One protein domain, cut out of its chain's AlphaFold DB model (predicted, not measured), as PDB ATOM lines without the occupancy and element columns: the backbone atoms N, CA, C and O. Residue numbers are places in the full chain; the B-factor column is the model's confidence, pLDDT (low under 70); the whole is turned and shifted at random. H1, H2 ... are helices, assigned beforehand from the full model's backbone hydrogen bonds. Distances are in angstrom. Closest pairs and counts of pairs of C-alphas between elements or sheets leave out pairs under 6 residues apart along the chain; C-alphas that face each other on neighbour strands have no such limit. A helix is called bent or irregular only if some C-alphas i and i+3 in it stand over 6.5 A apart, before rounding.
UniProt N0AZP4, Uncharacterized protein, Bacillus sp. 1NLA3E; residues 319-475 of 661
ATOM      1  N   LEU A 319     114.495 120.293 184.153       95.62
ATOM      2  CA  LEU A 319     113.358 119.919 183.302       95.62
ATOM      3  C   LEU A 319     112.042 120.562 183.753       95.62
ATOM      4  O   LEU A 319     111.343 121.140 182.929       95.62
ATOM      5  N   ASN A 320     111.733 120.533 185.050       95.44
ATOM      6  CA  ASN A 320     110.516 121.157 185.576       95.44
ATOM      7  C   ASN A 320     110.501 122.667 185.283       95.44
ATOM      8  O   ASN A 320     109.508 123.204 184.807       95.44
ATOM      9  N   VAL A 321     111.635 123.340 185.494       95.50
ATOM     10  CA  VAL A 321     111.793 124.774 185.211       95.50
ATOM     11  C   VAL A 321     111.623 125.093 183.719       95.50
ATOM     12  O   VAL A 321     111.118 126.156 183.366       95.50
ATOM     13  N   VAL A 322     112.031 124.179 182.839       94.75
ATOM     14  CA  VAL A 322     111.866 124.302 181.383       94.75
ATOM     15  C   VAL A 322     110.397 124.179 180.980       94.75
ATOM     16  O   VAL A 322     109.918 124.969 180.171       94.75
ATOM     17  N   VAL A 323     109.670 123.219 181.557       94.31
ATOM     18  CA  VAL A 323     108.233 123.022 181.303       94.31
ATOM     19  C   VAL A 323     107.427 124.230 181.793       94.31
ATOM     20  O   VAL A 323     106.588 124.780 181.071       94.31
ATOM     21  N   ASP A 324     107.772 124.728 182.979       95.12
ATOM     22  CA  ASP A 324     107.143 125.893 183.600       95.12
ATOM     23  C   ASP A 324     107.676 127.230 183.057       95.12
ATOM     24  O   ASP A 324     107.343 128.297 183.580       95.12
ATOM     25  N   TYR A 325     108.473 127.218 181.982       94.81
ATOM     26  CA  TYR A 325     109.128 128.427 181.493       94.81
ATOM     27  C   TYR A 325     108.126 129.523 181.092       94.81
ATOM     28  O   TYR A 325     108.294 130.705 181.403       94.81
ATOM     29  N   HIS A 326     107.017 129.120 180.474       94.62
ATOM     30  CA  HIS A 326     105.919 130.017 180.126       94.62
ATOM     31  C   HIS A 326     105.211 130.612 181.361       94.62
ATOM     32  O   HIS A 326     104.737 131.747 181.301       94.62
ATOM     33  N   VAL A 327     105.144 129.875 182.479       95.25
ATOM     34  CA  VAL A 327     104.580 130.358 183.751       95.25
ATOM     35  C   VAL A 327     105.501 131.412 184.345       95.25
ATOM     36  O   VAL A 327     105.037 132.492 184.699       95.25
ATOM     37  N   TYR A 328     106.806 131.135 184.365       95.56
ATOM     38  CA  TYR A 328     107.816 132.088 184.818       95.56
ATOM     39  C   TYR A 328     107.770 133.391 184.012       95.56
ATOM     40  O   TYR A 328     107.806 134.480 184.579       95.56
ATOM     41  N   PHE A 329     107.628 133.300 182.686       96.62
ATOM     42  CA  PHE A 329     107.525 134.476 181.826       96.62
ATOM     43  C   PHE A 329     106.355 135.396 182.207       96.62
ATOM     44  O   PHE A 329     106.525 136.613 182.168       96.62
ATOM     45  N   ARG A 330     105.203 134.855 182.633       96.44
ATOM     46  CA  ARG A 330     104.029 135.665 183.021       96.44
ATOM     47  C   ARG A 330     104.318 136.635 184.169       96.44
ATOM     48  O   ARG A 330     103.729 137.711 184.204       96.44
ATOM     49  N   GLU A 331     105.238 136.304 185.075       96.31
ATOM     50  CA  GLU A 331     105.631 137.196 186.179       96.31
ATOM     51  C   GLU A 331     106.379 138.448 185.692       96.31
ATOM     52  O   GLU A 331     106.332 139.504 186.327       96.31
ATOM     53  N   PHE A 332     107.051 138.342 184.544       95.88
ATOM     54  CA  PHE A 332     107.886 139.391 183.956       95.88
ATOM     55  C   PHE A 332     107.336 139.911 182.622       95.88
ATOM     56  O   PHE A 332     107.972 140.747 181.979       95.88
ATOM     57  N   GLU A 333     106.155 139.444 182.212       96.38
ATOM     58  CA  GLU A 333     105.586 139.671 180.884       96.38
ATOM     59  C   GLU A 333     105.446 141.169 180.576       96.38
ATOM     60  O   GLU A 333     105.915 141.639 179.540       96.38
ATOM     61  N   GLU A 334     104.863 141.943 181.493       94.62
ATOM     62  CA  GLU A 334     104.664 143.385 181.295       94.62
ATOM     63  C   GLU A 334     105.991 144.156 181.225       94.62
ATOM     64  O   GLU A 334     106.133 145.084 180.428       94.62
ATOM     65  N   GLN A 335     107.001 143.746 181.999       94.12
ATOM     66  CA  GLN A 335     108.331 144.368 181.958       94.12
ATOM     67  C   GLN A 335     109.018 144.090 180.619       94.12
ATOM     68  O   GLN A 335     109.554 145.007 179.993       94.12
ATOM     69  N   PHE A 336     108.953 142.837 180.159       97.06
ATOM     70  CA  PHE A 336     109.486 142.431 178.866       97.06
ATOM     71  C   PHE A 336     108.803 143.187 177.723       97.06
ATOM     72  O   PHE A 336     109.489 143.798 176.902       97.06
ATOM     73  N   TRP A 337     107.466 143.212 177.680       97.12
ATOM     74  CA  TRP A 337     106.731 143.889 176.609       97.12
ATOM     75  C   TRP A 337     106.924 145.399 176.617       97.12
ATOM     76  O   TRP A 337     107.052 145.986 175.541       97.12
ATOM     77  N   SER A 338     106.992 146.023 177.793       92.75
ATOM     78  CA  SER A 338     107.289 147.451 177.919       92.75
ATOM     79  C   SER A 338     108.662 147.781 177.327       92.75
ATOM     80  O   SER A 338     108.770 148.637 176.444       92.75
ATOM     81  N   ALA A 339     109.703 147.031 177.707       92.31
ATOM     82  CA  ALA A 339     111.048 147.221 177.176       92.31
ATOM     83  C   ALA A 339     111.123 146.936 175.666       92.31
ATOM     84  O   ALA A 339     111.691 147.730 174.910       92.31
ATOM     85  N   PHE A 340     110.517 145.836 175.212       96.56
ATOM     86  CA  PHE A 340     110.561 145.434 173.809       96.56
ATOM     87  C   PHE A 340     109.858 146.452 172.909       96.56
ATOM     88  O   PHE A 340     110.398 146.865 171.881       96.56
ATOM     89  N   SER A 341     108.683 146.915 173.334       95.88
ATOM     90  CA  SER A 341     107.896 147.899 172.592       95.88
ATOM     91  C   SER A 341     108.541 149.282 172.628       95.88
ATOM     92  O   SER A 341     108.513 149.990 171.621       95.88
ATOM     93  N   PHE A 342     109.179 149.667 173.738       92.06
ATOM     94  CA  PHE A 342     109.940 150.913 173.828       92.06
ATOM     95  C   PHE A 342     111.094 150.940 172.819       92.06
ATOM     96  O   PHE A 342     111.184 151.863 172.006       92.06
ATOM     97  N   VAL A 343     111.941 149.904 172.810       93.06
ATOM     98  CA  VAL A 343     113.081 149.814 171.882       93.06
ATOM     99  C   VAL A 343     112.608 149.799 170.429       93.06
ATOM    100  O   VAL A 343     113.163 150.523 169.595       93.06
ATOM    101  N   ALA A 344     111.557 149.033 170.133       95.00
ATOM    102  CA  ALA A 344     110.967 148.993 168.803       95.00
ATOM    103  C   ALA A 344     110.407 150.359 168.386       95.00
ATOM    104  O   ALA A 344     110.630 150.778 167.257       95.00
ATOM    105  N   THR A 345     109.753 151.100 169.284       92.75
ATOM    106  CA  THR A 345     109.192 152.428 168.979       92.75
ATOM    107  C   THR A 345     110.282 153.450 168.656       92.75
ATOM    108  O   THR A 345     110.138 154.221 167.707       92.75
ATOM    109  N   VAL A 346     111.404 153.428 169.386       90.62
ATOM    110  CA  VAL A 346     112.560 154.305 169.119       90.62
ATOM    111  C   VAL A 346     113.178 154.009 167.748       90.62
ATOM    112  O   VAL A 346     113.580 154.927 167.035       90.62
ATOM    113  N   LYS A 347     113.235 152.732 167.354       94.50
ATOM    114  CA  LYS A 347     113.802 152.273 166.073       94.50
ATOM    115  C   LYS A 347     112.729 151.712 165.133       94.50
ATOM    116  O   LYS A 347     112.956 150.706 164.457       94.50
ATOM    117  N   TRP A 348     111.580 152.387 165.067       95.94
ATOM    118  CA  TRP A 348     110.363 151.864 164.435       95.94
ATOM    119  C   TRP A 348     110.564 151.365 163.008       95.94
ATOM    120  O   TRP A 348     110.155 150.256 162.674       95.94
ATOM    121  N   GLU A 349     111.236 152.146 162.162       94.94
ATOM    122  CA  GLU A 349     111.449 151.763 160.764       94.94
ATOM    123  C   GLU A 349     112.321 150.506 160.634       94.94
ATOM    124  O   GLU A 349     112.049 149.655 159.795       94.94
ATOM    125  N   THR A 350     113.333 150.338 161.489       94.69
ATOM    126  CA  THR A 350     114.194 149.145 161.448       94.69
ATOM    127  C   THR A 350     113.421 147.902 161.878       94.69
ATOM    128  O   THR A 350     113.401 146.913 161.152       94.69
ATOM    129  N   PHE A 351     112.742 147.966 163.024       96.31
ATOM    130  CA  PHE A 351     112.030 146.825 163.600       96.31
ATOM    131  C   PHE A 351     110.794 146.418 162.786       96.31
ATOM    132  O   PHE A 351     110.559 145.228 162.588       96.31
ATOM    133  N   SER A 352     110.034 147.379 162.256       96.38
ATOM    134  CA  SER A 352     108.881 147.078 161.392       96.38
ATOM    135  C   SER A 352     109.294 146.432 160.065       96.38
ATOM    136  O   SER A 352     108.607 145.532 159.590       96.38
ATOM    137  N   ASN A 353     110.445 146.809 159.494       96.50
ATOM    138  CA  ASN A 353     110.975 146.170 158.283       96.50
ATOM    139  C   ASN A 353     111.406 144.706 158.510       96.50
ATOM    140  O   ASN A 353     111.427 143.924 157.554       96.50
ATOM    141  N   GLU A 354     111.737 144.324 159.747       96.44
ATOM    142  CA  GLU A 354     112.076 142.944 160.126       96.44
ATOM    143  C   GLU A 354     110.837 142.044 160.301       96.44
ATOM    144  O   GLU A 354     110.975 140.825 160.324       96.44
ATOM    145  N   LEU A 355     109.621 142.601 160.366       96.81
ATOM    146  CA  LEU A 355     108.395 141.799 160.450       96.81
ATOM    147  C   LEU A 355     108.165 140.991 159.166       96.81
ATOM    148  O   LEU A 355     108.383 141.462 158.043       96.81
ATOM    149  N   THR A 356     107.708 139.758 159.326       95.75
ATOM    150  CA  THR A 356     107.264 138.902 158.222       95.75
ATOM    151  C   THR A 356     105.884 139.328 157.720       95.75
ATOM    152  O   THR A 356     105.175 140.117 158.348       95.75
ATOM    153  N   ARG A 357     105.473 138.794 156.564       95.38
ATOM    154  CA  ARG A 357     104.142 139.056 156.005       95.38
ATOM    155  C   ARG A 357     103.034 138.627 156.971       95.38
ATOM    156  O   ARG A 357     102.145 139.426 157.239       95.38
ATOM    157  N   LYS A 358     103.120 137.410 157.526       94.44
ATOM    158  CA  LYS A 358     102.132 136.865 158.475       94.44
ATOM    159  C   LYS A 358     101.979 137.744 159.718       94.44
ATOM    160  O   LYS A 358     100.864 138.007 160.148       94.44
ATOM    161  N   GLU A 359     103.083 138.245 160.266       95.50
ATOM    162  CA  GLU A 359     103.054 139.126 161.442       95.50
ATOM    163  C   GLU A 359     102.389 140.468 161.146       95.50
ATOM    164  O   GLU A 359     101.580 140.944 161.940       95.50
ATOM    165  N   LEU A 360     102.698 141.060 159.988       95.75
ATOM    166  CA  LEU A 360     102.050 142.290 159.538       95.75
ATOM    167  C   LEU A 360     100.548 142.082 159.332       95.75
ATOM    168  O   LEU A 360      99.769 142.932 159.745       95.75
ATOM    169  N   GLU A 361     100.139 140.961 158.728       94.50
ATOM    170  CA  GLU A 361      98.723 140.613 158.553       94.50
ATOM    171  C   GLU A 361      98.006 140.482 159.903       94.50
ATOM    172  O   GLU A 361      96.930 141.047 160.061       94.50
ATOM    173  N   ILE A 362      98.607 139.800 160.885       93.75
ATOM    174  CA  ILE A 362      98.024 139.626 162.227       93.75
ATOM    175  C   ILE A 362      97.890 140.966 162.958       93.75
ATOM    176  O   ILE A 362      96.865 141.226 163.581       93.75
ATOM    177  N   ALA A 363      98.915 141.818 162.904       95.75
ATOM    178  CA  ALA A 363      98.933 143.062 163.668       95.75
ATOM    179  C   ALA A 363      98.100 144.183 163.036       95.75
ATOM    180  O   ALA A 363      97.500 144.977 163.754       95.75
ATOM    181  N   LEU A 364      98.034 144.261 161.702       95.75
ATOM    182  CA  LEU A 364      97.263 145.297 161.004       95.75
ATOM    183  C   LEU A 364      95.741 145.100 161.123       95.75
ATOM    184  O   LEU A 364      95.011 146.063 160.898       95.75
ATOM    185  N   GLN A 365      95.262 143.899 161.470       94.31
ATOM    186  CA  GLN A 365      93.827 143.604 161.621       94.31
ATOM    187  C   GLN A 365      93.135 144.508 162.648       94.31
ATOM    188  O   GLN A 365      91.966 144.833 162.475       94.31
ATOM    189  N   ASP A 366      93.865 144.960 163.669       94.38
ATOM    190  CA  ASP A 366      93.316 145.827 164.715       94.38
ATOM    191  C   ASP A 366      93.215 147.304 164.267       94.38
ATOM    192  O   ASP A 366      92.531 148.101 164.906       94.38
ATOM    193  N   PHE A 367      93.862 147.681 163.155       93.88
ATOM    194  CA  PHE A 367      93.976 149.074 162.687       93.88
ATOM    195  C   PHE A 367      93.359 149.319 161.305       93.88
ATOM    196  O   PHE A 367      93.173 150.470 160.905       93.88
ATOM    197  N   VAL A 368      93.066 148.261 160.545       93.50
ATOM    198  CA  VAL A 368      92.537 148.346 159.180       93.50
ATOM    199  C   VAL A 368      91.326 147.418 159.045       93.50
ATOM    200  O   VAL A 368      91.457 146.230 159.328       93.50
ATOM    201  N   PRO A 369      90.163 147.917 158.575       85.06
ATOM    202  CA  PRO A 369      88.911 147.159 158.586       85.06
ATOM    203  C   PRO A 369      88.947 145.869 157.755       85.06
ATOM    204  O   PRO A 369      88.324 144.891 158.152       85.06
ATOM    205  N   GLU A 370      89.682 145.837 156.638       86.81
ATOM    206  CA  GLU A 370      89.911 144.611 155.866       86.81
ATOM    207  C   GLU A 370      91.307 144.606 155.233       86.81
ATOM    208  O   GLU A 370      91.708 145.552 154.548       86.81
ATOM    209  N   ILE A 371      92.036 143.505 155.427       87.31
ATOM    210  CA  ILE A 371      93.300 143.224 154.743       87.31
ATOM    211  C   ILE A 371      93.022 142.126 153.718       87.31
ATOM    212  O   ILE A 371      92.652 141.016 154.108       87.31
ATOM    213  N   PRO A 372      93.188 142.393 152.412       82.19
ATOM    214  CA  PRO A 372      93.019 141.358 151.403       82.19
ATOM    215  C   PRO A 372      93.983 140.192 151.655       82.19
ATOM    216  O   PRO A 372      95.144 140.396 152.016       82.19
ATOM    217  N   SER A 373      93.520 138.962 151.453       83.81
ATOM    218  CA  SER A 373      94.362 137.778 151.621       83.81
ATOM    219  C   SER A 373      95.461 137.719 150.551       83.81
ATOM    220  O   SER A 373      95.236 138.031 149.380       83.81
ATOM    221  N   GLY A 374      96.673 137.321 150.949       84.19
ATOM    222  CA  GLY A 374      97.801 137.132 150.024       84.19
ATOM    223  C   GLY A 374      98.476 138.426 149.552       84.19
ATOM    224  O   GLY A 374      99.136 138.439 148.511       84.19
ATOM    225  N   VAL A 375      98.313 139.529 150.285       92.50
ATOM    226  CA  VAL A 375      98.987 140.799 149.979       92.50
ATOM    227  C   VAL A 375     100.485 140.678 150.266       92.50
ATOM    228  O   VAL A 375     100.896 140.130 151.282       92.50
ATOM    229  N   THR A 376     101.327 141.200 149.370       95.50
ATOM    230  CA  THR A 376     102.784 141.128 149.548       95.50
ATOM    231  C   THR A 376     103.252 141.975 150.734       95.50
ATOM    232  O   THR A 376     102.634 142.991 151.073       95.50
ATOM    233  N   LYS A 377     104.388 141.597 151.338       95.25
ATOM    234  CA  LYS A 377     104.988 142.312 152.476       95.25
ATOM    235  C   LYS A 377     105.162 143.810 152.197       95.25
ATOM    236  O   LYS A 377     104.861 144.630 153.057       95.25
ATOM    237  N   GLU A 378     105.581 144.193 150.993       95.69
ATOM    238  CA  GLU A 378     105.832 145.594 150.621       95.69
ATOM    239  C   GLU A 378     104.550 146.430 150.647       95.69
ATOM    240  O   GLU A 378     104.565 147.585 151.076       95.69
ATOM    241  N   LYS A 379     103.427 145.848 150.213       95.56
ATOM    242  CA  LYS A 379     102.123 146.516 150.246       95.56
ATOM    243  C   LYS A 379     101.626 146.683 151.678       95.56
ATOM    244  O   LYS A 379     101.161 147.770 152.010       95.56
ATOM    245  N   LEU A 380     101.771 145.662 152.527       95.62
ATOM    246  CA  LEU A 380     101.427 145.755 153.954       95.62
ATOM    247  C   LEU A 380     102.280 146.810 154.667       95.62
ATOM    248  O   LEU A 380     101.752 147.645 155.395       95.62
ATOM    249  N   MET A 381     103.581 146.853 154.376       96.31
ATOM    250  CA  MET A 381     104.472 147.896 154.887       96.31
ATOM    251  C   MET A 381     104.070 149.293 154.407       96.31
ATOM    252  O   MET A 381     104.123 150.248 155.178       96.31
ATOM    253  N   ALA A 382     103.636 149.441 153.152       94.94
ATOM    254  CA  ALA A 382     103.138 150.716 152.640       94.94
ATOM    255  C   ALA A 382     101.828 151.152 153.320       94.94
ATOM    256  O   ALA A 382     101.619 152.350 153.504       94.94
ATOM    257  N   VAL A 383     100.961 150.207 153.700       94.81
ATOM    258  CA  VAL A 383      99.775 150.484 154.527       94.81
ATOM    259  C   VAL A 383     100.207 150.943 155.917       94.81
ATOM    260  O   VAL A 383      99.794 152.018 156.338       94.81
ATOM    261  N   LEU A 384     101.115 150.215 156.575       95.56
ATOM    262  CA  LEU A 384     101.637 150.579 157.895       95.56
ATOM    263  C   LEU A 384     102.264 151.982 157.911       95.56
ATOM    264  O   LEU A 384     102.006 152.754 158.825       95.56
ATOM    265  N   LYS A 385     103.037 152.353 156.881       94.31
ATOM    266  CA  LYS A 385     103.642 153.695 156.768       94.31
ATOM    267  C   LYS A 385     102.621 154.822 156.567       94.31
ATOM    268  O   LYS A 385     102.954 155.974 156.823       94.31
ATOM    269  N   LYS A 386     101.411 154.519 156.084       94.75
ATOM    270  CA  LYS A 386     100.316 155.497 155.940       94.75
ATOM    271  C   LYS A 386      99.508 155.664 157.225       94.75
ATOM    272  O   LYS A 386      98.811 156.665 157.359       94.75
ATOM    273  N   LEU A 387      99.584 154.698 158.140       91.44
ATOM    274  CA  LEU A 387      98.972 154.798 159.455       91.44
ATOM    275  C   LEU A 387      99.842 155.721 160.320       91.44
ATOM    276  O   LEU A 387     100.973 155.388 160.673       91.44
ATOM    277  N   ASN A 388      99.320 156.898 160.660       92.38
ATOM    278  CA  ASN A 388      99.965 157.821 161.596       92.38
ATOM    279  C   ASN A 388      99.721 157.360 163.042       92.38
ATOM    280  O   ASN A 388      99.016 158.029 163.789       92.38
ATOM    281  N   LEU A 389     100.279 156.200 163.403       95.31
ATOM    282  CA  LEU A 389     100.067 155.577 164.711       95.31
ATOM    283  C   LEU A 389     100.682 156.407 165.849       95.31
ATOM    284  O   LEU A 389     101.841 156.842 165.741       95.31
ATOM    285  N   THR A 390      99.950 156.557 166.956       95.94
ATOM    286  CA  THR A 390     100.477 157.119 168.212       95.94
ATOM    287  C   THR A 390     101.522 156.193 168.847       95.94
ATOM    288  O   THR A 390     101.788 155.087 168.369       95.94
ATOM    289  N   VAL A 391     102.172 156.640 169.926       94.12
ATOM    290  CA  VAL A 391     103.152 155.812 170.649       94.12
ATOM    291  C   VAL A 391     102.478 154.570 171.236       94.12
ATOM    292  O   VAL A 391     102.998 153.467 171.090       94.12
ATOM    293  N   GLU A 392     101.303 154.731 171.833       95.81
ATOM    294  CA  GLU A 392     100.515 153.658 172.443       95.81
ATOM    295  C   GLU A 392     100.033 152.660 171.382       95.81
ATOM    296  O   GLU A 392     100.156 151.447 171.559       95.81
ATOM    297  N   GLU A 393      99.565 153.157 170.235       96.81
ATOM    298  CA  GLU A 393      99.143 152.318 169.111       96.81
ATOM    299  C   GLU A 393     100.314 151.523 168.519       96.81
ATOM    300  O   GLU A 393     100.165 150.339 168.213       96.81
ATOM    301  N   LYS A 394     101.508 152.124 168.412       97.25
ATOM    302  CA  LYS A 394     102.727 151.408 167.994       97.25
ATOM    303  C   LYS A 394     103.099 150.299 168.967       97.25
ATOM    304  O   LYS A 394     103.492 149.222 168.523       97.25
ATOM    305  N   GLN A 395     102.975 150.541 170.272       96.06
ATOM    306  CA  GLN A 395     103.236 149.522 171.290       96.06
ATOM    307  C   GLN A 395     102.226 148.370 171.201       96.06
ATOM    308  O   GLN A 395     102.628 147.206 171.199       96.06
ATOM    309  N   ALA A 396     100.933 148.681 171.051       96.94
ATOM    310  CA  ALA A 396      99.880 147.681 170.880       96.94
ATOM    311  C   ALA A 396     100.094 146.840 169.609       96.94
ATOM    312  O   ALA A 396     100.108 145.608 169.676       96.94
ATOM    313  N   PHE A 397     100.367 147.500 168.477       97.75
ATOM    314  CA  PHE A 397     100.729 146.845 167.220       97.75
ATOM    315  C   PHE A 397     101.942 145.926 167.397       97.75
ATOM    316  O   PHE A 397     101.929 144.775 166.962       97.75
ATOM    317  N   TRP A 398     102.995 146.423 168.052       97.62
ATOM    318  CA  TRP A 398     104.238 145.682 168.234       97.62
ATOM    319  C   TRP A 398     104.045 144.419 169.071       97.62
ATOM    320  O   TRP A 398     104.499 143.342 168.669       97.62
ATOM    321  N   ARG A 399     103.335 144.529 170.203       97.50
ATOM    322  CA  ARG A 399     102.995 143.384 171.059       97.50
ATOM    323  C   ARG A 399     102.211 142.346 170.263       97.50
ATOM    324  O   ARG A 399     102.591 141.178 170.261       97.50
ATOM    325  N   LYS A 400     101.189 142.775 169.518       97.19
ATOM    326  CA  LYS A 400     100.354 141.890 168.694       97.19
ATOM    327  C   LYS A 400     101.154 141.155 167.616       97.19
ATOM    328  O   LYS A 400     101.011 139.944 167.479       97.19
ATOM    329  N   ALA A 401     102.027 141.865 166.898       97.06
ATOM    330  CA  ALA A 401     102.855 141.295 165.834       97.06
ATOM    331  C   ALA A 401     103.815 140.208 166.343       97.06
ATOM    332  O   ALA A 401     104.070 139.233 165.646       97.06
ATOM    333  N   ASN A 402     104.346 140.372 167.559       97.38
ATOM    334  CA  ASN A 402     105.399 139.511 168.102       97.38
ATOM    335  C   ASN A 402     104.886 138.445 169.082       97.38
ATOM    336  O   ASN A 402     105.651 137.554 169.448       97.38
ATOM    337  N   GLN A 403     103.629 138.518 169.529       96.19
ATOM    338  CA  GLN A 403     103.095 137.646 170.580       96.19
ATOM    339  C   GLN A 403     103.288 136.161 170.255       96.19
ATOM    340  O   GLN A 403     103.840 135.419 171.059       96.19
ATOM    341  N   VAL A 404     102.900 135.748 169.047       94.00
ATOM    342  CA  VAL A 404     102.957 134.344 168.612       94.00
ATOM    343  C   VAL A 404     104.400 133.822 168.564       94.00
ATOM    344  O   VAL A 404     104.661 132.685 168.949       94.00
ATOM    345  N   VAL A 405     105.347 134.667 168.150       94.94
ATOM    346  CA  VAL A 405     106.780 134.343 168.102       94.94
ATOM    347  C   VAL A 405     107.366 134.180 169.499       94.94
ATOM    348  O   VAL A 405     108.075 133.214 169.767       94.94
ATOM    349  N   VAL A 406     107.070 135.113 170.405       96.38
ATOM    350  CA  VAL A 406     107.568 135.039 171.785       96.38
ATOM    351  C   VAL A 406     107.011 133.791 172.470       96.38
ATOM    352  O   VAL A 406     107.770 133.033 173.066       96.38
ATOM    353  N   THR A 407     105.715 133.515 172.301       95.12
ATOM    354  CA  THR A 407     105.083 132.285 172.791       95.12
ATOM    355  C   THR A 407     105.739 131.027 172.215       95.12
ATOM    356  O   THR A 407     105.983 130.079 172.957       95.12
ATOM    357  N   HIS A 408     106.091 131.021 170.926       94.31
ATOM    358  CA  HIS A 408     106.800 129.902 170.311       94.31
ATOM    359  C   HIS A 408     108.130 129.596 171.019       94.31
ATOM    360  O   HIS A 408     108.351 128.444 171.387       94.31
ATOM    361  N   TYR A 409     108.974 130.598 171.299       94.69
ATOM    362  CA  TYR A 409     110.260 130.373 171.980       94.69
ATOM    363  C   TYR A 409     110.141 129.926 173.433       94.69
ATOM    364  O   TYR A 409     111.028 129.219 173.917       94.69
ATOM    365  N   LEU A 410     109.051 130.297 174.107       94.88
ATOM    366  CA  LEU A 410     108.740 129.771 175.433       94.88
ATOM    367  C   LEU A 410     108.429 128.268 175.371       94.88
ATOM    368  O   LEU A 410     108.844 127.537 176.266       94.88
ATOM    369  N   TYR A 411     107.768 127.794 174.307       93.81
ATOM    370  CA  TYR A 411     107.388 126.384 174.148       93.81
ATOM    371  C   TYR A 411     108.474 125.490 173.545       93.81
ATOM    372  O   TYR A 411     108.617 124.357 173.989       93.81
ATOM    373  N   VAL A 412     109.261 125.962 172.568       91.88
ATOM    374  CA  VAL A 412     110.407 125.175 172.056       91.88
ATOM    375  C   VAL A 412     111.594 125.171 173.021       91.88
ATOM    376  O   VAL A 412     112.482 124.319 172.914       91.88
ATOM    377  N   THR A 413     111.567 126.067 174.015       89.88
ATOM    378  CA  THR A 413     112.534 126.187 175.113       89.88
ATOM    379  C   THR A 413     113.949 126.537 174.645       89.88
ATOM    380  O   THR A 413     114.260 126.520 173.455       89.88
ATOM    381  N   VAL A 414     114.843 126.827 175.594       93.75
ATOM    382  CA  VAL A 414     116.242 127.201 175.314       93.75
ATOM    383  C   VAL A 414     117.026 126.136 174.531       93.75
ATOM    384  O   VAL A 414     118.001 126.469 173.864       93.75
ATOM    385  N   PHE A 415     116.607 124.865 174.574       94.75
ATOM    386  CA  PHE A 415     117.282 123.761 173.875       94.75
ATOM    387  C   PHE A 415     116.887 123.626 172.399       94.75
ATOM    388  O   PHE A 415     117.541 122.889 171.658       94.75
ATOM    389  N   GLY A 416     115.828 124.324 171.978       92.19
ATOM    390  CA  GLY A 416     115.342 124.340 170.600       92.19
ATOM    391  C   GLY A 416     115.825 125.539 169.784       92.19
ATOM    392  O   GLY A 416     115.558 125.597 168.588       92.19
ATOM    393  N   TRP A 417     116.515 126.502 170.403       92.81
ATOM    394  CA  TRP A 417     116.899 127.751 169.745       92.81
ATOM    395  C   TRP A 417     118.028 127.543 168.728       92.81
ATOM    396  O   TRP A 417     119.181 127.310 169.091       92.81
ATOM    397  N   ASP A 418     117.714 127.696 167.438       91.25
ATOM    398  CA  ASP A 418     118.702 127.688 166.358       91.25
ATOM    399  C   ASP A 418     119.008 129.112 165.889       91.25
ATOM    400  O   ASP A 418     118.468 129.607 164.901       91.25
ATOM    401  N   MET A 419     119.909 129.791 166.603       90.00
ATOM    402  CA  MET A 419     120.206 131.212 166.387       90.00
ATOM    403  C   MET A 419     120.444 131.582 164.916       90.00
ATOM    404  O   MET A 419     120.030 132.652 164.480       90.00
ATOM    405  N   LYS A 420     121.097 130.716 164.128       90.31
ATOM    406  CA  LYS A 420     121.375 130.996 162.710       90.31
ATOM    407  C   LYS A 420     120.090 131.052 161.890       90.31
ATOM    408  O   LYS A 420     119.934 131.967 161.081       90.31
ATOM    409  N   GLN A 421     119.200 130.083 162.094       90.94
ATOM    410  CA  GLN A 421     117.905 130.032 161.427       90.94
ATOM    411  C   GLN A 421     116.992 131.156 161.926       90.94
ATOM    412  O   GLN A 421     116.394 131.867 161.120       90.94
ATOM    413  N   GLU A 422     116.962 131.394 163.237       91.25
ATOM    414  CA  GLU A 422     116.093 132.412 163.830       91.25
ATOM    415  C   GLU A 422     116.481 133.834 163.408       91.25
ATOM    416  O   GLU A 422     115.605 134.645 163.116       91.25
ATOM    417  N   PHE A 423     117.776 134.141 163.261       91.69
ATOM    418  CA  PHE A 423     118.208 135.428 162.704       91.69
ATOM    419  C   PHE A 423     117.738 135.648 161.262       91.69
ATOM    420  O   PHE A 423     117.471 136.789 160.878       91.69
ATOM    421  N   ALA A 424     117.651 134.581 160.464       92.31
ATOM    422  CA  ALA A 424     117.180 134.666 159.086       92.31
ATOM    423  C   ALA A 424     115.661 134.884 159.009       92.31
ATOM    424  O   ALA A 424     115.201 135.602 158.123       92.31
ATOM    425  N   ILE A 425     114.900 134.295 159.937       92.44
ATOM    426  CA  ILE A 425     113.435 134.394 159.978       92.44
ATOM    427  C   ILE A 425     112.986 135.719 160.609       92.44
ATOM    428  O   ILE A 425     112.181 136.437 160.019       92.44
ATOM    429  N   LEU A 426     113.501 136.057 161.794       93.44
ATOM    430  CA  LEU A 426     113.048 137.220 162.562       93.44
ATOM    431  C   LEU A 426     113.690 138.535 162.157       93.44
ATOM    432  O   LEU A 426     113.129 139.589 162.437       93.44
ATOM    433  N   GLY A 427     114.888 138.483 161.580       93.50
ATOM    434  CA  GLY A 427     115.770 139.636 161.511       93.50
ATOM    435  C   GLY A 427     116.671 139.759 162.740       93.50
ATOM    436  O   GLY A 427     116.414 139.227 163.825       93.50
ATOM    437  N   LYS A 428     117.794 140.451 162.539       91.94
ATOM    438  CA  LYS A 428     118.895 140.483 163.502       91.94
ATOM    439  C   LYS A 428     118.511 141.186 164.801       91.94
ATOM    440  O   LYS A 428     118.799 140.656 165.870       91.94
ATOM    441  N   ASN A 429     117.888 142.361 164.714       92.06
ATOM    442  CA  ASN A 429     117.650 143.200 165.891       92.06
ATOM    443  C   ASN A 429     116.563 142.605 166.793       92.06
ATOM    444  O   ASN A 429     116.702 142.619 168.015       92.06
ATOM    445  N   ARG A 430     115.500 142.050 166.197       94.38
ATOM    446  CA  ARG A 430     114.432 141.355 166.927       94.38
ATOM    447  C   ARG A 430     114.930 140.109 167.641       94.38
ATOM    448  O   ARG A 430     114.698 139.982 168.839       94.38
ATOM    449  N   ALA A 431     115.626 139.222 166.931       94.31
ATOM    450  CA  ALA A 431     116.181 138.013 167.533       94.31
ATOM    451  C   ALA A 431     117.177 138.356 168.651       94.31
ATOM    452  O   ALA A 431     117.085 137.795 169.737       94.31
ATOM    453  N   GLU A 432     118.079 139.320 168.431       92.06
ATOM    454  CA  GLU A 432     119.011 139.785 169.466       92.06
ATOM    455  C   GLU A 432     118.278 140.264 170.720       92.06
ATOM    456  O   GLU A 432     118.624 139.842 171.820       92.06
ATOM    457  N   PHE A 433     117.219 141.067 170.566       93.81
ATOM    458  CA  PHE A 433     116.435 141.513 171.711       93.81
ATOM    459  C   PHE A 433     115.743 140.346 172.427       93.81
ATOM    460  O   PHE A 433     115.863 140.216 173.643       93.81
ATOM    461  N   ILE A 434     115.027 139.492 171.689       94.88
ATOM    462  CA  ILE A 434     114.275 138.379 172.278       94.88
ATOM    463  C   ILE A 434     115.232 137.467 173.043       94.88
ATOM    464  O   ILE A 434     115.074 137.290 174.241       94.88
ATOM    465  N   PHE A 435     116.278 136.946 172.410       93.00
ATOM    466  CA  PHE A 435     117.141 135.956 173.051       93.00
ATOM    467  C   PHE A 435     118.031 136.523 174.166       93.00
ATOM    468  O   PHE A 435     118.480 135.764 175.023       93.00
ATOM    469  N   GLN A 436     118.286 137.835 174.183       90.38
ATOM    470  CA  GLN A 436     119.050 138.470 175.258       90.38
ATOM    471  C   GLN A 436     118.180 138.866 176.459       90.38
ATOM    472  O   GLN A 436     118.653 138.805 177.594       90.38
ATOM    473  N   TYR A 437     116.937 139.295 176.219       92.44
ATOM    474  CA  TYR A 437     116.089 139.905 177.248       92.44
ATOM    475  C   TYR A 437     114.836 139.104 177.589       92.44
ATOM    476  O   TYR A 437     114.105 139.520 178.488       92.44
ATOM    477  N   LEU A 438     114.569 137.977 176.919       95.06
ATOM    478  CA  LEU A 438     113.509 137.067 177.340       95.06
ATOM    479  C   LEU A 438     113.823 136.623 178.777       95.06
ATOM    480  O   LEU A 438     114.891 136.054 179.005       95.06
ATOM    481  N   PRO A 439     112.948 136.904 179.760       94.44
ATOM    482  CA  PRO A 439     113.167 136.504 181.146       94.44
ATOM    483  C   PRO A 439     113.422 135.005 181.205       94.44
ATOM    484  O   PRO A 439     112.714 134.270 180.526       94.44
ATOM    485  N   PHE A 440     114.395 134.540 181.989       94.44
ATOM    486  CA  PHE A 440     114.622 133.112 182.213       94.44
ATOM    487  C   PHE A 440     114.980 132.803 183.673       94.44
ATOM    488  O   PHE A 440     115.660 133.604 184.323       94.44
ATOM    489  N   PRO A 441     114.554 131.636 184.188       95.12
ATOM    490  CA  PRO A 441     114.962 131.137 185.495       95.12
ATOM    491  C   PRO A 441     116.480 130.960 185.607       95.12
ATOM    492  O   PRO A 441     117.170 130.658 184.631       95.12
ATOM    493  N   THR A 442     117.011 131.091 186.821       93.31
ATOM    494  CA  THR A 442     118.456 131.018 187.097       93.31
ATOM    495  C   THR A 442     119.106 129.704 186.667       93.31
ATOM    496  O   THR A 442     120.268 129.682 186.270       93.31
ATOM    497  N   GLU A 443     118.345 128.619 186.698       94.19
ATOM    498  CA  GLU A 443     118.727 127.264 186.325       94.19
ATOM    499  C   GLU A 443     119.006 127.140 184.822       94.19
ATOM    500  O   GLU A 443     119.801 126.293 184.417       94.19
ATOM    501  N   LEU A 444     118.394 128.003 183.999       94.69
ATOM    502  CA  LEU A 444     118.595 128.028 182.548       94.69
ATOM    503  C   LEU A 444     119.751 128.928 182.110       94.69
ATOM    504  O   LEU A 444     120.203 128.835 180.967       94.69
ATOM    505  N   ALA A 445     120.277 129.756 183.016       92.06
ATOM    506  CA  ALA A 445     121.347 130.700 182.713       92.06
ATOM    507  C   ALA A 445     122.584 130.058 182.048       92.06
ATOM    508  O   ALA A 445     123.085 130.652 181.090       92.06
ATOM    509  N   PRO A 446     123.076 128.866 182.459       91.50
ATOM    510  CA  PRO A 446     124.233 128.240 181.815       91.50
ATOM    511  C   PRO A 446     124.008 127.929 180.328       91.50
ATOM    512  O   PRO A 446     124.931 128.063 179.528       91.50
ATOM    513  N   TYR A 447     122.784 127.553 179.951       91.50
ATOM    514  CA  TYR A 447     122.438 127.220 178.569       91.50
ATOM    515  C   TYR A 447     122.284 128.485 177.722       91.50
ATOM    516  O   TYR A 447     122.815 128.557 176.616       91.50
ATOM    517  N   VAL A 448     121.654 129.526 178.278       90.12
ATOM    518  CA  VAL A 448     121.489 130.815 177.588       90.12
ATOM    519  C   VAL A 448     122.834 131.513 177.358       90.12
ATOM    520  O   VAL A 448     123.067 132.090 176.295       90.12
ATOM    521  N   GLN A 449     123.771 131.410 178.308       86.00
ATOM    522  CA  GLN A 449     125.125 131.963 178.166       86.00
ATOM    523  C   GLN A 449     125.883 131.396 176.958       86.00
ATOM    524  O   GLN A 449     126.690 132.113 176.362       86.00
ATOM    525  N   GLY A 450     125.593 130.156 176.544       81.81
ATOM    526  CA  GLY A 450     126.150 129.565 175.325       81.81
ATOM    527  C   GLY A 450     125.831 130.377 174.064       81.81
ATOM    528  O   GLY A 450     126.654 130.458 173.149       81.81
ATOM    529  N   PHE A 451     124.689 131.071 174.039       84.56
ATOM    530  CA  PHE A 451     124.280 131.909 172.913       84.56
ATOM    531  C   PHE A 451     124.928 133.300 172.910       84.56
ATOM    532  O   PHE A 451     124.967 133.948 171.864       84.56
ATOM    533  N   ALA A 452     125.528 133.748 174.020       79.44
ATOM    534  CA  ALA A 452     126.138 135.079 174.129       79.44
ATOM    535  C   ALA A 452     127.230 135.345 173.069       79.44
ATOM    536  O   ALA A 452     127.453 136.484 172.636       79.44
ATOM    537  N   ALA A 453     127.894 134.284 172.599       78.69
ATOM    538  CA  ALA A 453     128.895 134.354 171.539       78.69
ATOM    539  C   ALA A 453     128.320 134.831 170.188       78.69
ATOM    540  O   ALA A 453     129.043 135.466 169.414       78.69
ATOM    541  N   TYR A 454     127.036 134.571 169.909       79.44
ATOM    542  CA  TYR A 454     126.373 135.002 168.673       79.44
ATOM    543  C   TYR A 454     126.166 136.518 168.628       79.44
ATOM    544  O   TYR A 454     126.343 137.127 167.573       79.44
ATOM    545  N   PHE A 455     125.884 137.140 169.773       74.62
ATOM    546  CA  PHE A 455     125.724 138.593 169.873       74.62
ATOM    547  C   PHE A 455     127.082 139.308 169.911       74.62
ATOM    548  O   PHE A 455     127.265 140.368 169.318       74.62
ATOM    549  N   SER A 456     128.093 138.683 170.522       66.88
ATOM    550  CA  SER A 456     129.416 139.294 170.729       66.88
ATOM    551  C   SER A 456     130.238 139.483 169.447       66.88
ATOM    552  O   SER A 456     131.069 140.386 169.387       66.88
ATOM    553  N   LYS A 457     130.021 138.669 168.402       57.06
ATOM    554  CA  LYS A 457     130.789 138.779 167.145       57.06
ATOM    555  C   LYS A 457     130.434 140.010 166.302       57.06
ATOM    556  O   LYS A 457     131.234 140.383 165.454       57.06
ATOM    557  N   ASN A 458     129.284 140.646 166.548       49.53
ATOM    558  CA  ASN A 458     128.822 141.832 165.814       49.53
ATOM    559  C   ASN A 458     128.223 142.935 166.711       49.53
ATOM    560  O   ASN A 458     127.703 143.920 166.181       49.53
ATOM    561  N   GLY A 459     128.231 142.771 168.036       45.84
ATOM    562  CA  GLY A 459     127.657 143.733 168.973       45.84
ATOM    563  C   GLY A 459     128.532 144.976 169.079       45.84
ATOM    564  O   GLY A 459     129.714 144.891 169.422       45.84
ATOM    565  N   SER A 460     127.960 146.146 168.791       52.31
ATOM    566  CA  SER A 460     128.617 147.415 169.090       52.31
ATOM    567  C   SER A 460     128.946 147.455 170.588       52.31
ATOM    568  O   SER A 460     128.190 146.951 171.421       52.31
ATOM    569  N   GLN A 461     130.073 148.065 170.968       53.12
ATOM    570  CA  GLN A 461     130.457 148.239 172.379       53.12
ATOM    571  C   GLN A 461     129.350 148.882 173.242       53.12
ATOM    572  O   GLN A 461     129.391 148.803 174.468       53.12
ATOM    573  N   GLU A 462     128.366 149.519 172.613       52.41
ATOM    574  CA  GLU A 462     127.190 150.107 173.244       52.41
ATOM    575  C   GLU A 462     126.237 149.055 173.816       52.41
ATOM    576  O   GLU A 462     125.751 149.262 174.921       52.41
ATOM    577  N   VAL A 463     126.030 147.908 173.155       54.72
ATOM    578  CA  VAL A 463     125.147 146.835 173.657       54.72
ATOM    579  C   VAL A 463     125.736 146.189 174.912       54.72
ATOM    580  O   VAL A 463     125.035 145.983 175.899       54.72
ATOM    581  N   LEU A 464     127.055 145.978 174.945       55.94
ATOM    582  CA  LEU A 464     127.761 145.506 176.144       55.94
ATOM    583  C   LEU A 464     127.725 146.529 177.291       55.94
ATOM    584  O   LEU A 464     127.655 146.147 178.460       55.94
ATOM    585  N   LYS A 465     127.771 147.832 176.983       61.06
ATOM    586  CA  LYS A 465     127.595 148.897 177.986       61.06
ATOM    587  C   LYS A 465     126.161 148.941 178.506       61.06
ATOM    588  O   LYS A 465     125.976 149.081 179.713       61.06
ATOM    589  N   LEU A 466     125.168 148.776 177.634       58.69
ATOM    590  CA  LEU A 466     123.758 148.685 178.005       58.69
ATOM    591  C   LEU A 466     123.517 147.487 178.917       58.69
ATOM    592  O   LEU A 466     122.921 147.662 179.970       58.69
ATOM    593  N   HIS A 467     124.083 146.325 178.592       55.50
ATOM    594  CA  HIS A 467     123.950 145.126 179.413       55.50
ATOM    595  C   HIS A 467     124.536 145.317 180.816       55.50
ATOM    596  O   HIS A 467     123.862 145.052 181.806       55.50
ATOM    597  N   LYS A 468     125.742 145.897 180.918       64.50
ATOM    598  CA  LYS A 468     126.342 146.251 182.216       64.50
ATOM    599  C   LYS A 468     125.512 147.269 182.994       64.50
ATOM    600  O   LYS A 468     125.476 147.216 184.219       64.50
ATOM    601  N   THR A 469     124.869 148.203 182.297       66.56
ATOM    602  CA  THR A 469     124.025 149.227 182.927       66.56
ATOM    603  C   THR A 469     122.718 148.616 183.428       66.56
ATOM    604  O   THR A 469     122.316 148.903 184.549       66.56
ATOM    605  N   LEU A 470     122.103 147.725 182.650       64.88
ATOM    606  CA  LEU A 470     120.888 146.998 183.021       64.88
ATOM    607  C   LEU A 470     121.132 146.045 184.192       64.88
ATOM    608  O   LEU A 470     120.356 146.043 185.140       64.88
ATOM    609  N   ASP A 471     122.237 145.298 184.181       66.56
ATOM    610  CA  ASP A 471     122.615 144.430 185.301       66.56
ATOM    611  C   ASP A 471     122.848 145.247 186.575       66.56
ATOM    612  O   ASP A 471     122.406 144.863 187.661       66.56
ATOM    613  N   HIS A 472     123.488 146.414 186.446       73.81
ATOM    614  CA  HIS A 472     123.676 147.332 187.563       73.81
ATOM    615  C   HIS A 472     122.341 147.882 188.087       73.81
ATOM    616  O   HIS A 472     122.122 147.903 189.297       73.81
ATOM    617  N   GLN A 473     121.423 148.264 187.196       70.88
ATOM    618  CA  GLN A 473     120.089 148.735 187.569       70.88
ATOM    619  C   GLN A 473     119.253 147.630 188.226       70.88
ATOM    620  O   GLN A 473     118.632 147.873 189.256       70.88
ATOM    621  N   HIS A 474     119.288 146.398 187.719       69.69
ATOM    622  CA  HIS A 474     118.607 145.267 188.347       69.69
ATOM    623  C   HIS A 474     119.171 144.942 189.733       69.69
ATOM    624  O   HIS A 474     118.408 144.653 190.657       69.69
ATOM    625  N   GLN A 475     120.492 145.025 189.914       76.75
ATOM    626  CA  GLN A 475     121.105 144.887 191.235       76.75
ATOM    627  C   GLN A 475     120.646 145.994 192.190       76.75
ATOM    628  O   GLN A 475     120.297 145.694 193.331       76.75
TER     629      GLN A 475
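Overview. This is residues 319 to 475 of the 661 residues of an uncharacterized protein of Bacillus sp. 1NLA3E (UniProt N0AZP4). Two long helices make a crossed pair: H2, kinked near residue 332, and the bent H6, whose arms H6a and H6b both pack on H2 and run the opposite way to it. H8 lies near the middle; H3, H4, H5 and the loop of residues 365 to 376 make one end, H1, H9 and H10 gather toward the other, and residues 468 to 475 of H10 stick out. The printed part has 157 residues with ten named helices, H1 to H10 in order along the chain, and no named strand; the class is all helix. It is compact, with a radius of gyration of the C-alphas of 16.4 A, and its C-alphas span 45 by 34 by 28 A.

Along the chain. Find C-alpha 325 at (109.128, 128.427, 181.493), where H2 begins; it covers residues 325 to 346 and measures 28.9 A from first to last C-alpha. It is irregular, with C-alphas 331 and 334 lying 7.9 A apart. Look next at residues 391 to 412, assigned as one helix, H6, by its hydrogen bonds, but bent: C-alphas 401 and 404 are 7.5 A apart. Its arms are H6a, residues 391 to 401, 15.3 A, and H6b, residues 404 to 412, 12.3 A, at a steep tilt of 45 degrees. Before H2 comes H1, residues 319 to 323, beginning at C-alpha 319, (113.358, 119.919, 183.302). After H2 come H3, residues 348 to 353, H4, residues 357 to 364, and H5, residues 377 to 386, 14.4 A. After H6 come H7, residues 419 to 426, and H8, residues 428 to 437, 14.0 A. H9, residues 442 to 456, 21.4 A, is irregular, with C-alphas 443 and 446 lying 7.2 A apart. H10, residues 461 to 475, 21.3 A, ends at C-alpha 475, (121.105, 144.887, 191.235).

Arrangement. Begin at H2, whose residues 337 to 345 touch H6a at a steep tilt of 49 degrees, opposite ways; their closest C-alphas, of Ser 341 and Gln 395, are 5.1 A apart. With residues 325 to 326 alone H2 touches H6b, closest at the C-alphas of His 326 and Leu 410, 5.5 A. H6a also touches H4, closest at the C-alphas of Ala 363 and Ala 401, 4.8 A. H4 touches H5 at a shallow tilt of 25 degrees, the same way, with the C-alphas of Arg 357 and Lys 377 closest, 4.9 A. H3 and H6a are near each other. H8 is close to but not clearly touching H2, closest at the C-alphas of Phe 336 and Tyr 437, 7.3 A. H7 and H8 only just touch, with 3 pairs of C-alphas within 8 A, closest those of Phe 423 and Ala 431, 5.8 A. H9 only just touches H1, with residues 443 to 444 alone and 3 such pairs, closest the C-alphas of Val 321 and Glu 443, 7.5 A. H10 touches no helix. Every O i to N i+4 pair is within hydrogen-bond range in H1, H3, H4, H5, H6a, H6b, H8 and H10; the counts are 14 of 18 in H2, 3 of 4 in H7 and 3 of 11 in H9, which has 8 of 12 O i to N i+3 pairs within range.

Size, cuts and confidence. Look for the two C-alphas farthest apart at Pro 372 and Gln 475, 48.9 A. The printed part has no cut. The link from H4 to H5, 12 residues, is long. The mean pLDDT of the printed part is 89.2; look for values under 70 at residues 456 to 471 and residue 474, and note that H10 has a mean of 63.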